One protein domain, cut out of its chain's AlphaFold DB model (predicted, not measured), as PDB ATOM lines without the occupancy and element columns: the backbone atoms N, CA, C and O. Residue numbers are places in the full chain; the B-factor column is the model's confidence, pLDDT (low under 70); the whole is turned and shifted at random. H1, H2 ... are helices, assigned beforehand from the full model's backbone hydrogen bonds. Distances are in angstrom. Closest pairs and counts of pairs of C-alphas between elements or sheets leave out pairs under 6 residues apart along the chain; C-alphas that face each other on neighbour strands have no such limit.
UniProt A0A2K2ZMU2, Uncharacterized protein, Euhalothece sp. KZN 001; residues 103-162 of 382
ATOM      1  N   TYR A 103     134.267 292.368 175.134       84.69
ATOM      2  CA  TYR A 103     133.855 293.014 173.898       84.69
ATOM      3  C   TYR A 103     134.522 292.347 172.707       84.69
ATOM      4  O   TYR A 103     135.732 292.119 172.701       84.69
ATOM      5  N   LEU A 104     133.713 292.069 171.691       89.12
ATOM      6  CA  LEU A 104     134.187 291.786 170.348       89.12
ATOM      7  C   LEU A 104     133.966 293.040 169.521       89.12
ATOM      8  O   LEU A 104     132.891 293.640 169.582       89.12
ATOM      9  N   TYR A 105     134.965 293.419 168.742       83.56
ATOM     10  CA  TYR A 105     134.852 294.563 167.858       83.56
ATOM     11  C   TYR A 105     135.516 294.278 166.521       83.56
ATOM     12  O   TYR A 105     136.386 293.420 166.383       83.56
ATOM     13  N   ILE A 106     135.053 295.002 165.517       83.31
ATOM     14  CA  ILE A 106     135.640 295.016 164.190       83.31
ATOM     15  C   ILE A 106     136.316 296.380 164.068       83.31
ATOM     16  O   ILE A 106     135.623 297.394 164.170       83.31
ATOM     17  N   PRO A 107     137.647 296.444 163.919       73.94
ATOM     18  CA  PRO A 107     138.333 297.715 163.781       73.94
ATOM     19  C   PRO A 107     137.919 298.390 162.472       73.94
ATOM     20  O   PRO A 107     137.578 297.732 161.481       73.94
ATOM     21  N   GLU A 108     138.006 299.717 162.457       64.31
ATOM     22  CA  GLU A 108     137.793 300.520 161.248       64.31
ATOM     23  C   GLU A 108     138.786 300.131 160.143       64.31
ATOM     24  O   GLU A 108     138.419 300.067 158.973       64.31
ATOM     25  N   LYS A 109     140.023 299.791 160.530       65.00
ATOM     26  CA  LYS A 109     141.088 299.291 159.653       65.00
ATOM     27  C   LYS A 109     141.557 297.916 160.151       65.00
ATOM     28  O   LYS A 109     142.406 297.870 161.041       65.00
ATOM     29  N   PRO A 110     140.987 296.800 159.661       61.34
ATOM     30  CA  PRO A 110     141.462 295.467 160.027       61.34
ATOM     31  C   PRO A 110     142.882 295.234 159.505       61.34
ATOM     32  O   PRO A 110     143.348 295.932 158.604       61.34
ATOM     33  N   THR A 111     143.576 294.266 160.093       55.03
ATOM     34  CA  THR A 111     144.854 293.766 159.571       55.03
ATOM     35  C   THR A 111     144.589 292.575 158.654       55.03
ATOM     36  O   THR A 111     143.517 291.972 158.718       55.03
ATOM     37  N   GLU A 112     145.563 292.200 157.822       51.00
ATOM     38  CA  GLU A 112     145.453 290.997 156.981       51.00
ATOM     39  C   GLU A 112     145.237 289.717 157.791       51.00
ATOM     40  O   GLU A 112     144.636 288.758 157.309       51.00
ATOM     41  N   GLU A 113     145.738 289.700 159.028       52.41
ATOM     42  CA  GLU A 113     145.693 288.528 159.890       52.41
ATOM     43  C   GLU A 113     144.366 288.401 160.649       52.41
ATOM     44  O   GLU A 113     143.957 287.278 160.932       52.41
ATOM     45  N   ASN A 114     143.681 289.511 160.970       66.06
ATOM     46  CA  ASN A 114     142.483 289.494 161.817       66.06
ATOM     47  C   ASN A 114     141.421 290.527 161.384       66.06
ATOM     48  O   ASN A 114     141.601 291.739 161.525       66.06
ATOM     49  N   GLU A 115     140.253 290.040 160.938       75.19
ATOM     50  CA  GLU A 115     139.093 290.878 160.566       75.19
ATOM     51  C   GLU A 115     138.362 291.494 161.778       75.19
ATOM     52  O   GLU A 115     137.627 292.471 161.636       75.19
ATOM     53  N   TRP A 116     138.532 290.905 162.962       86.69
ATOM     54  CA  TRP A 116     137.855 291.256 164.210       86.69
ATOM     55  C   TRP A 116     138.795 290.985 165.385       86.69
ATOM     56  O   TRP A 116     139.770 290.258 165.235       86.69
ATOM     57  N   TYR A 117     138.501 291.560 166.545       84.75
ATOM     58  CA  TYR A 117     139.303 291.445 167.759       84.75
ATOM     59  C   TYR A 117     138.392 291.197 168.964       84.75
ATOM     60  O   TYR A 117     137.191 291.486 168.935       84.75
ATOM     61  N   VAL A 118     138.965 290.642 170.030       87.62
ATOM     62  CA  VAL A 118     138.300 290.454 171.324       87.62
ATOM     63  C   VAL A 118     139.184 290.990 172.430       87.62
ATOM     64  O   VAL A 118     140.372 290.681 172.475       87.62
ATOM     65  N   CYS A 119     138.605 291.756 173.345       81.44
ATOM     66  CA  CYS A 119     139.350 292.315 174.462       81.44
ATOM     67  C   CYS A 119     139.634 291.261 175.547       81.44
ATOM     68  O   CYS A 119     138.887 290.299 175.754       81.44
ATOM     69  N   ASP A 120     140.715 291.449 176.294       80.56
ATOM     70  CA  ASP A 120     140.919 290.801 177.579       80.56
ATOM     71  C   ASP A 120     139.895 291.389 178.574       80.56
ATOM     72  O   ASP A 120     139.875 292.606 178.783       80.56
ATOM     73  N   PRO A 121     139.044 290.556 179.203       82.06
ATOM     74  CA  PRO A 121     137.976 291.013 180.095       82.06
ATOM     75  C   PRO A 121     138.491 291.708 181.365       82.06
ATOM     76  O   PRO A 121     137.700 292.272 182.117       82.06
ATOM     77  N   PHE A 122     139.802 291.684 181.612       78.62
ATOM     78  CA  PHE A 122     140.446 292.286 182.775       78.62
ATOM     79  C   PHE A 122     141.352 293.476 182.414       78.62
ATOM     80  O   PHE A 122     142.119 293.932 183.261       78.62
ATOM     81  N   GLY A 123     141.246 294.012 181.189       64.88
ATOM     82  CA  GLY A 123     141.768 295.342 180.842       64.88
ATOM     83  C   GLY A 123     143.179 295.391 180.252       64.88
ATOM     84  O   GLY A 123     143.827 296.429 180.325       64.88
ATOM     85  N   LEU A 124     143.666 294.298 179.658       61.97
ATOM     86  CA  LEU A 124     144.999 294.231 179.030       61.97
ATOM     87  C   LEU A 124     144.999 294.494 177.512       61.97
ATOM     88  O   LEU A 124     145.959 294.134 176.837       61.97
ATOM     89  N   GLY A 125     143.941 295.107 176.975       70.31
ATOM     90  CA  GLY A 125     143.781 295.310 175.530       70.31
ATOM     91  C   GLY A 125     143.295 294.040 174.834       70.31
ATOM     92  O   GLY A 125     142.453 293.333 175.383       70.31
ATOM     93  N   ASP A 126     143.808 293.740 173.645       77.56
ATOM     94  CA  ASP A 126     143.329 292.620 172.826       77.56
ATOM     95  C   ASP A 126     143.852 291.257 173.293       77.56
ATOM     96  O   ASP A 126     145.011 291.082 173.677       77.56
ATOM     97  N   SER A 127     142.991 290.243 173.235       74.62
ATOM     98  CA  SER A 127     143.275 288.882 173.681       74.62
ATOM     99  C   SER A 127     143.284 287.900 172.514       74.62
ATOM    100  O   SER A 127     142.301 287.216 172.227       74.62
ATOM    101  N   ILE A 128     144.462 287.730 171.907       76.12
ATOM    102  CA  ILE A 128     144.714 286.704 170.875       76.12
ATOM    103  C   ILE A 128     144.382 285.294 171.402       76.12
ATOM    104  O   ILE A 128     143.953 284.411 170.656       76.12
ATOM    105  N   TRP A 129     144.563 285.058 172.710       80.12
ATOM    106  CA  TRP A 129     144.193 283.787 173.332       80.12
ATOM    107  C   TRP A 129     142.681 283.551 173.260       80.12
ATOM    108  O   TRP A 129     142.272 282.471 172.842       80.12
ATOM    109  N   LEU A 130     141.856 284.540 173.630       81.31
ATOM    110  CA  LEU A 130     140.396 284.414 173.542       81.31
ATOM    111  C   LEU A 130     139.946 284.291 172.095       81.31
ATOM    112  O   LEU A 130     139.102 283.450 171.797       81.31
ATOM    113  N   GLN A 131     140.563 285.063 171.203       83.94
ATOM    114  CA  GLN A 131     140.261 285.059 169.779       83.94
ATOM    115  C   GLN A 131     140.387 283.657 169.182       83.94
ATOM    116  O   GLN A 131     139.402 283.091 168.716       83.94
ATOM    117  N   ARG A 132     141.559 283.022 169.322       79.25
ATOM    118  CA  ARG A 132     141.813 281.663 168.809       79.25
ATOM    119  C   ARG A 132     140.871 280.610 169.395       79.25
ATOM    120  O   ARG A 132     140.575 279.597 168.759       79.25
ATOM    121  N   ARG A 133     140.423 280.797 170.640       82.00
ATOM    122  CA  ARG A 133     139.500 279.870 171.314       82.00
ATOM    123  C   ARG A 133     138.071 280.033 170.824       82.00
ATOM    124  O   ARG A 133     137.427 279.021 170.555       82.00
ATOM    125  N   LEU A 134     137.621 281.272 170.647       84.38
ATOM    126  CA  LEU A 134     136.346 281.579 170.008       84.38
ATOM    127  C   LEU A 134     136.326 281.044 168.573       84.38
ATOM    128  O   LEU A 134     135.389 280.342 168.215       84.38
ATOM    129  N   GLU A 135     137.388 281.247 167.790       82.88
ATOM    130  CA  GLU A 135     137.514 280.679 166.439       82.88
ATOM    131  C   GLU A 135     137.387 279.156 166.434       82.88
ATOM    132  O   GLU A 135     136.671 278.589 165.609       82.88
ATOM    133  N   LYS A 136     138.045 278.475 167.382       81.81
ATOM    134  CA  LYS A 136     137.944 277.019 167.525       81.81
ATOM    135  C   LYS A 136     136.511 276.578 167.849       81.81
ATOM    136  O   LYS A 136     136.045 275.598 167.274       81.81
ATOM    137  N   GLN A 137     135.813 277.287 168.735       79.38
ATOM    138  CA  GLN A 137     134.413 277.002 169.078       79.38
ATOM    139  C   GLN A 137     133.467 277.253 167.896       79.38
ATOM    140  O   GLN A 137     132.650 276.394 167.565       79.38
ATOM    141  N   ILE A 138     133.651 278.371 167.189       80.44
ATOM    142  CA  ILE A 138     132.897 278.726 165.982       80.44
ATOM    143  C   ILE A 138     133.110 277.673 164.887       80.44
ATOM    144  O   ILE A 138     132.138 277.225 164.280       80.44
ATOM    145  N   LYS A 139     134.357 277.234 164.662       77.88
ATOM    146  CA  LYS A 139     134.705 276.191 163.684       77.88
ATOM    147  C   LYS A 139     134.083 274.841 164.037       77.88
ATOM    148  O   LYS A 139     133.615 274.132 163.150       77.88
ATOM    149  N   ASN A 140     134.031 274.516 165.324       76.19
ATOM    150  CA  ASN A 140     133.387 273.306 165.828       76.19
ATOM    151  C   ASN A 140     131.853 273.427 165.909       76.19
ATOM    152  O   ASN A 140     131.201 272.478 166.331       76.19
ATOM    153  N   SER A 141     131.277 274.561 165.487       69.19
ATOM    154  CA  SER A 141     129.834 274.846 165.486       69.19
ATOM    155  C   SER A 141     129.157 274.666 166.851       69.19
ATOM    156  O   SER A 141     128.002 274.253 166.921       69.19
ATOM    157  N   GLN A 142     129.872 274.958 167.944       68.25
ATOM    158  CA  GLN A 142     129.343 274.807 169.299       68.25
ATOM    159  C   GLN A 142     129.627 276.039 170.172       68.25
ATOM    160  O   GLN A 142     130.794 276.410 170.320       68.25
ATOM    161  N   PRO A 143     128.596 276.630 170.814       70.69
ATOM    162  CA  PRO A 143     127.159 276.403 170.588       70.69
ATOM    163  C   PRO A 143     126.677 277.020 169.259       70.69
ATOM    164  O   PRO A 143     127.204 278.040 168.817       70.69
ATOM    165  N   GLU A 144     125.644 276.445 168.633       75.75
ATOM    166  CA  GLU A 144     125.097 276.933 167.349       75.75
ATOM    167  C   GLU A 144     124.656 278.406 167.426       75.75
ATOM    168  O   GLU A 144     124.874 279.187 166.495       75.75
ATOM    169  N   SER A 145     124.114 278.814 168.579       80.00
ATOM    170  CA  SER A 145     123.726 280.196 168.867       80.00
ATOM    171  C   SER A 145     124.904 281.171 168.774       80.00
ATOM    172  O   SER A 145     124.737 282.268 168.241       80.00
ATOM    173  N   LEU A 146     126.101 280.768 169.220       82.31
ATOM    174  CA  LEU A 146     127.322 281.570 169.106       82.31
ATOM    175  C   LEU A 146     127.747 281.698 167.645       82.31
ATOM    176  O   LEU A 146     128.034 282.803 167.192       82.31
ATOM    177  N   THR A 147     127.744 280.601 166.886       81.56
ATOM    178  CA  THR A 147     128.090 280.631 165.457       81.56
ATOM    179  C   THR A 147     127.128 281.523 164.670       81.56
ATOM    180  O   THR A 147     127.571 282.313 163.835       81.56
ATOM    181  N   HIS A 148     125.822 281.437 164.938       83.88
ATOM    182  CA  HIS A 148     124.818 282.284 164.295       83.88
ATOM    183  C   HIS A 148     124.997 283.762 164.662       83.88
ATOM    184  O   HIS A 148     125.062 284.615 163.775       83.88
ATOM    185  N   TRP A 149     125.126 284.067 165.956       86.69
ATOM    186  CA  TRP A 149     125.352 285.431 166.427       86.69
ATOM    187  C   TRP A 149     126.632 286.027 165.833       86.69
ATOM    188  O   TRP A 149     126.609 287.143 165.323       86.69
ATOM    189  N   PHE A 150     127.720 285.255 165.803       86.12
ATOM    190  CA  PHE A 150     129.007 285.698 165.279       86.12
ATOM    191  C   PHE A 150     128.970 285.970 163.768       86.12
ATOM    192  O   PHE A 150     129.517 286.969 163.303       86.12
ATOM    193  N   ARG A 151     128.271 285.136 162.984       83.62
ATOM    194  CA  ARG A 151     128.048 285.408 161.551       83.62
ATOM    195  C   ARG A 151     127.280 286.710 161.339       83.62
ATOM    196  O   ARG A 151     127.648 287.480 160.458       83.62
ATOM    197  N   ASN A 152     126.252 286.969 162.148       85.12
ATOM    198  CA  ASN A 152     125.498 288.220 162.081       85.12
ATOM    199  C   ASN A 152     126.349 289.419 162.510       85.12
ATOM    200  O   ASN A 152     126.255 290.459 161.876       85.12
ATOM    201  N   PHE A 153     127.197 289.272 163.528       85.81
ATOM    202  CA  PHE A 153     128.155 290.293 163.953       85.81
ATOM    203  C   PHE A 153     129.127 290.666 162.824       85.81
ATOM    204  O   PHE A 153     129.251 291.841 162.486       85.81
ATOM    205  N   LEU A 154     129.746 289.673 162.173       81.81
ATOM    206  CA  LEU A 154     130.620 289.915 161.023       81.81
ATOM    207  C   LEU A 154     129.864 290.519 159.838       81.81
ATOM    208  O   LEU A 154     130.378 291.418 159.180       81.81
ATOM    209  N   LYS A 155     128.649 290.037 159.561       79.12
ATOM    210  CA  LYS A 155     127.810 290.550 158.475       79.12
ATOM    211  C   LYS A 155     127.410 292.003 158.724       79.12
ATOM    212  O   LYS A 155     127.610 292.823 157.841       79.12
ATOM    213  N   GLN A 156     126.946 292.335 159.926       73.12
ATOM    214  CA  GLN A 156     126.627 293.708 160.311       73.12
ATOM    215  C   GLN A 156     127.852 294.601 160.196       73.12
ATOM    216  O   GLN A 156     127.742 295.655 159.597       73.12
ATOM    217  N   GLY A 157     129.020 294.165 160.678       65.44
ATOM    218  CA  GLY A 157     130.257 294.927 160.508       65.44
ATOM    219  C   GLY A 157     130.702 295.092 159.053       65.44
ATOM    220  O   GLY A 157     131.423 296.036 158.760       65.44
ATOM    221  N   LYS A 158     130.279 294.210 158.136       65.19
ATOM    222  CA  LYS A 158     130.487 294.358 156.686       65.19
ATOM    223  C   LYS A 158     129.432 295.265 156.037       65.19
ATOM    224  O   LYS A 158     129.787 296.009 155.143       65.19
ATOM    225  N   GLU A 159     128.190 295.258 156.522       60.81
ATOM    226  CA  GLU A 159     127.070 296.071 156.012       60.81
ATOM    227  C   GLU A 159     127.053 297.519 156.544       60.81
ATOM    228  O   GLU A 159     126.558 298.413 155.863       60.81
ATOM    229  N   THR A 160     127.569 297.785 157.752       55.31
ATOM    230  CA  THR A 160     127.751 299.158 158.277       55.31
ATOM    231  C   THR A 160     129.040 299.819 157.803       55.31
ATOM    232  O   THR A 160     129.203 301.027 157.989       55.31
ATOM    233  N   ARG A 161     129.942 299.069 157.160       55.56
ATOM    234  CA  ARG A 161     131.026 299.641 156.359       55.56
ATOM    235  C   ARG A 161     130.408 300.135 155.057       55.56
ATOM    236  O   ARG A 161     129.687 299.391 154.407       55.56
ATOM    237  N   SER A 162     130.668 301.382 154.667       49.81
ATOM    238  CA  SER A 162     130.373 301.779 153.291       49.81
ATOM    239  C   SER A 162     131.127 300.817 152.366       49.81
ATOM    240  O   SER A 162     132.345 300.679 152.492       49.81
TER     241      SER A 162
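What this domain is: This is residues 103 to 162 of the 382 residues of an uncharacterized protein of Euhalothece sp. KZN 001 (UniProt A0A2K2ZMU2). Two helices, H2 and H1, meet near their ends in an L-shaped corner, and the long unnamed stretch of residues 103 to 127 loops through the open side of the L. Within that stretch, residues 104 to 105 pair antiparallel with residues 117 to 118. The printed part has 60 residues, with H1 then H2 and no named strand; its class is all helix, though helices hold 28 of the 60. It is compact, with a radius of gyration of the C-alphas of 11.8 A and spans of 31 by 28 by 20 A.

Where its parts are: H2, residues 144 to 159, measures 22.3 A from C-alpha 144 at (125.097, 276.933, 167.349) to C-alpha 159. H1, residues 128 to 139, measures 16.2 A and begins at C-alpha 128 at (144.714, 286.704, 170.875).

How they stand to each other: H2 and H1 are close but not clearly touching; their closest C-alphas, of Thr 147 and Ile 138, are 5.2 A apart. They run opposite ways at a steep tilt of 69 degrees, only just short of about perpendicular. In both, every O i to N i+4 pair is within hydrogen-bond range.

The domain as a whole: The C-alphas farthest apart, of Phe 122 and Ser 162, are 32.6 A apart. The printed part has no cut, and the link from H1 to H2 is tight. The model's pLDDT is under 70 at residues 108 to 114, 123 to 124, 141 to 142 and 157 to 162.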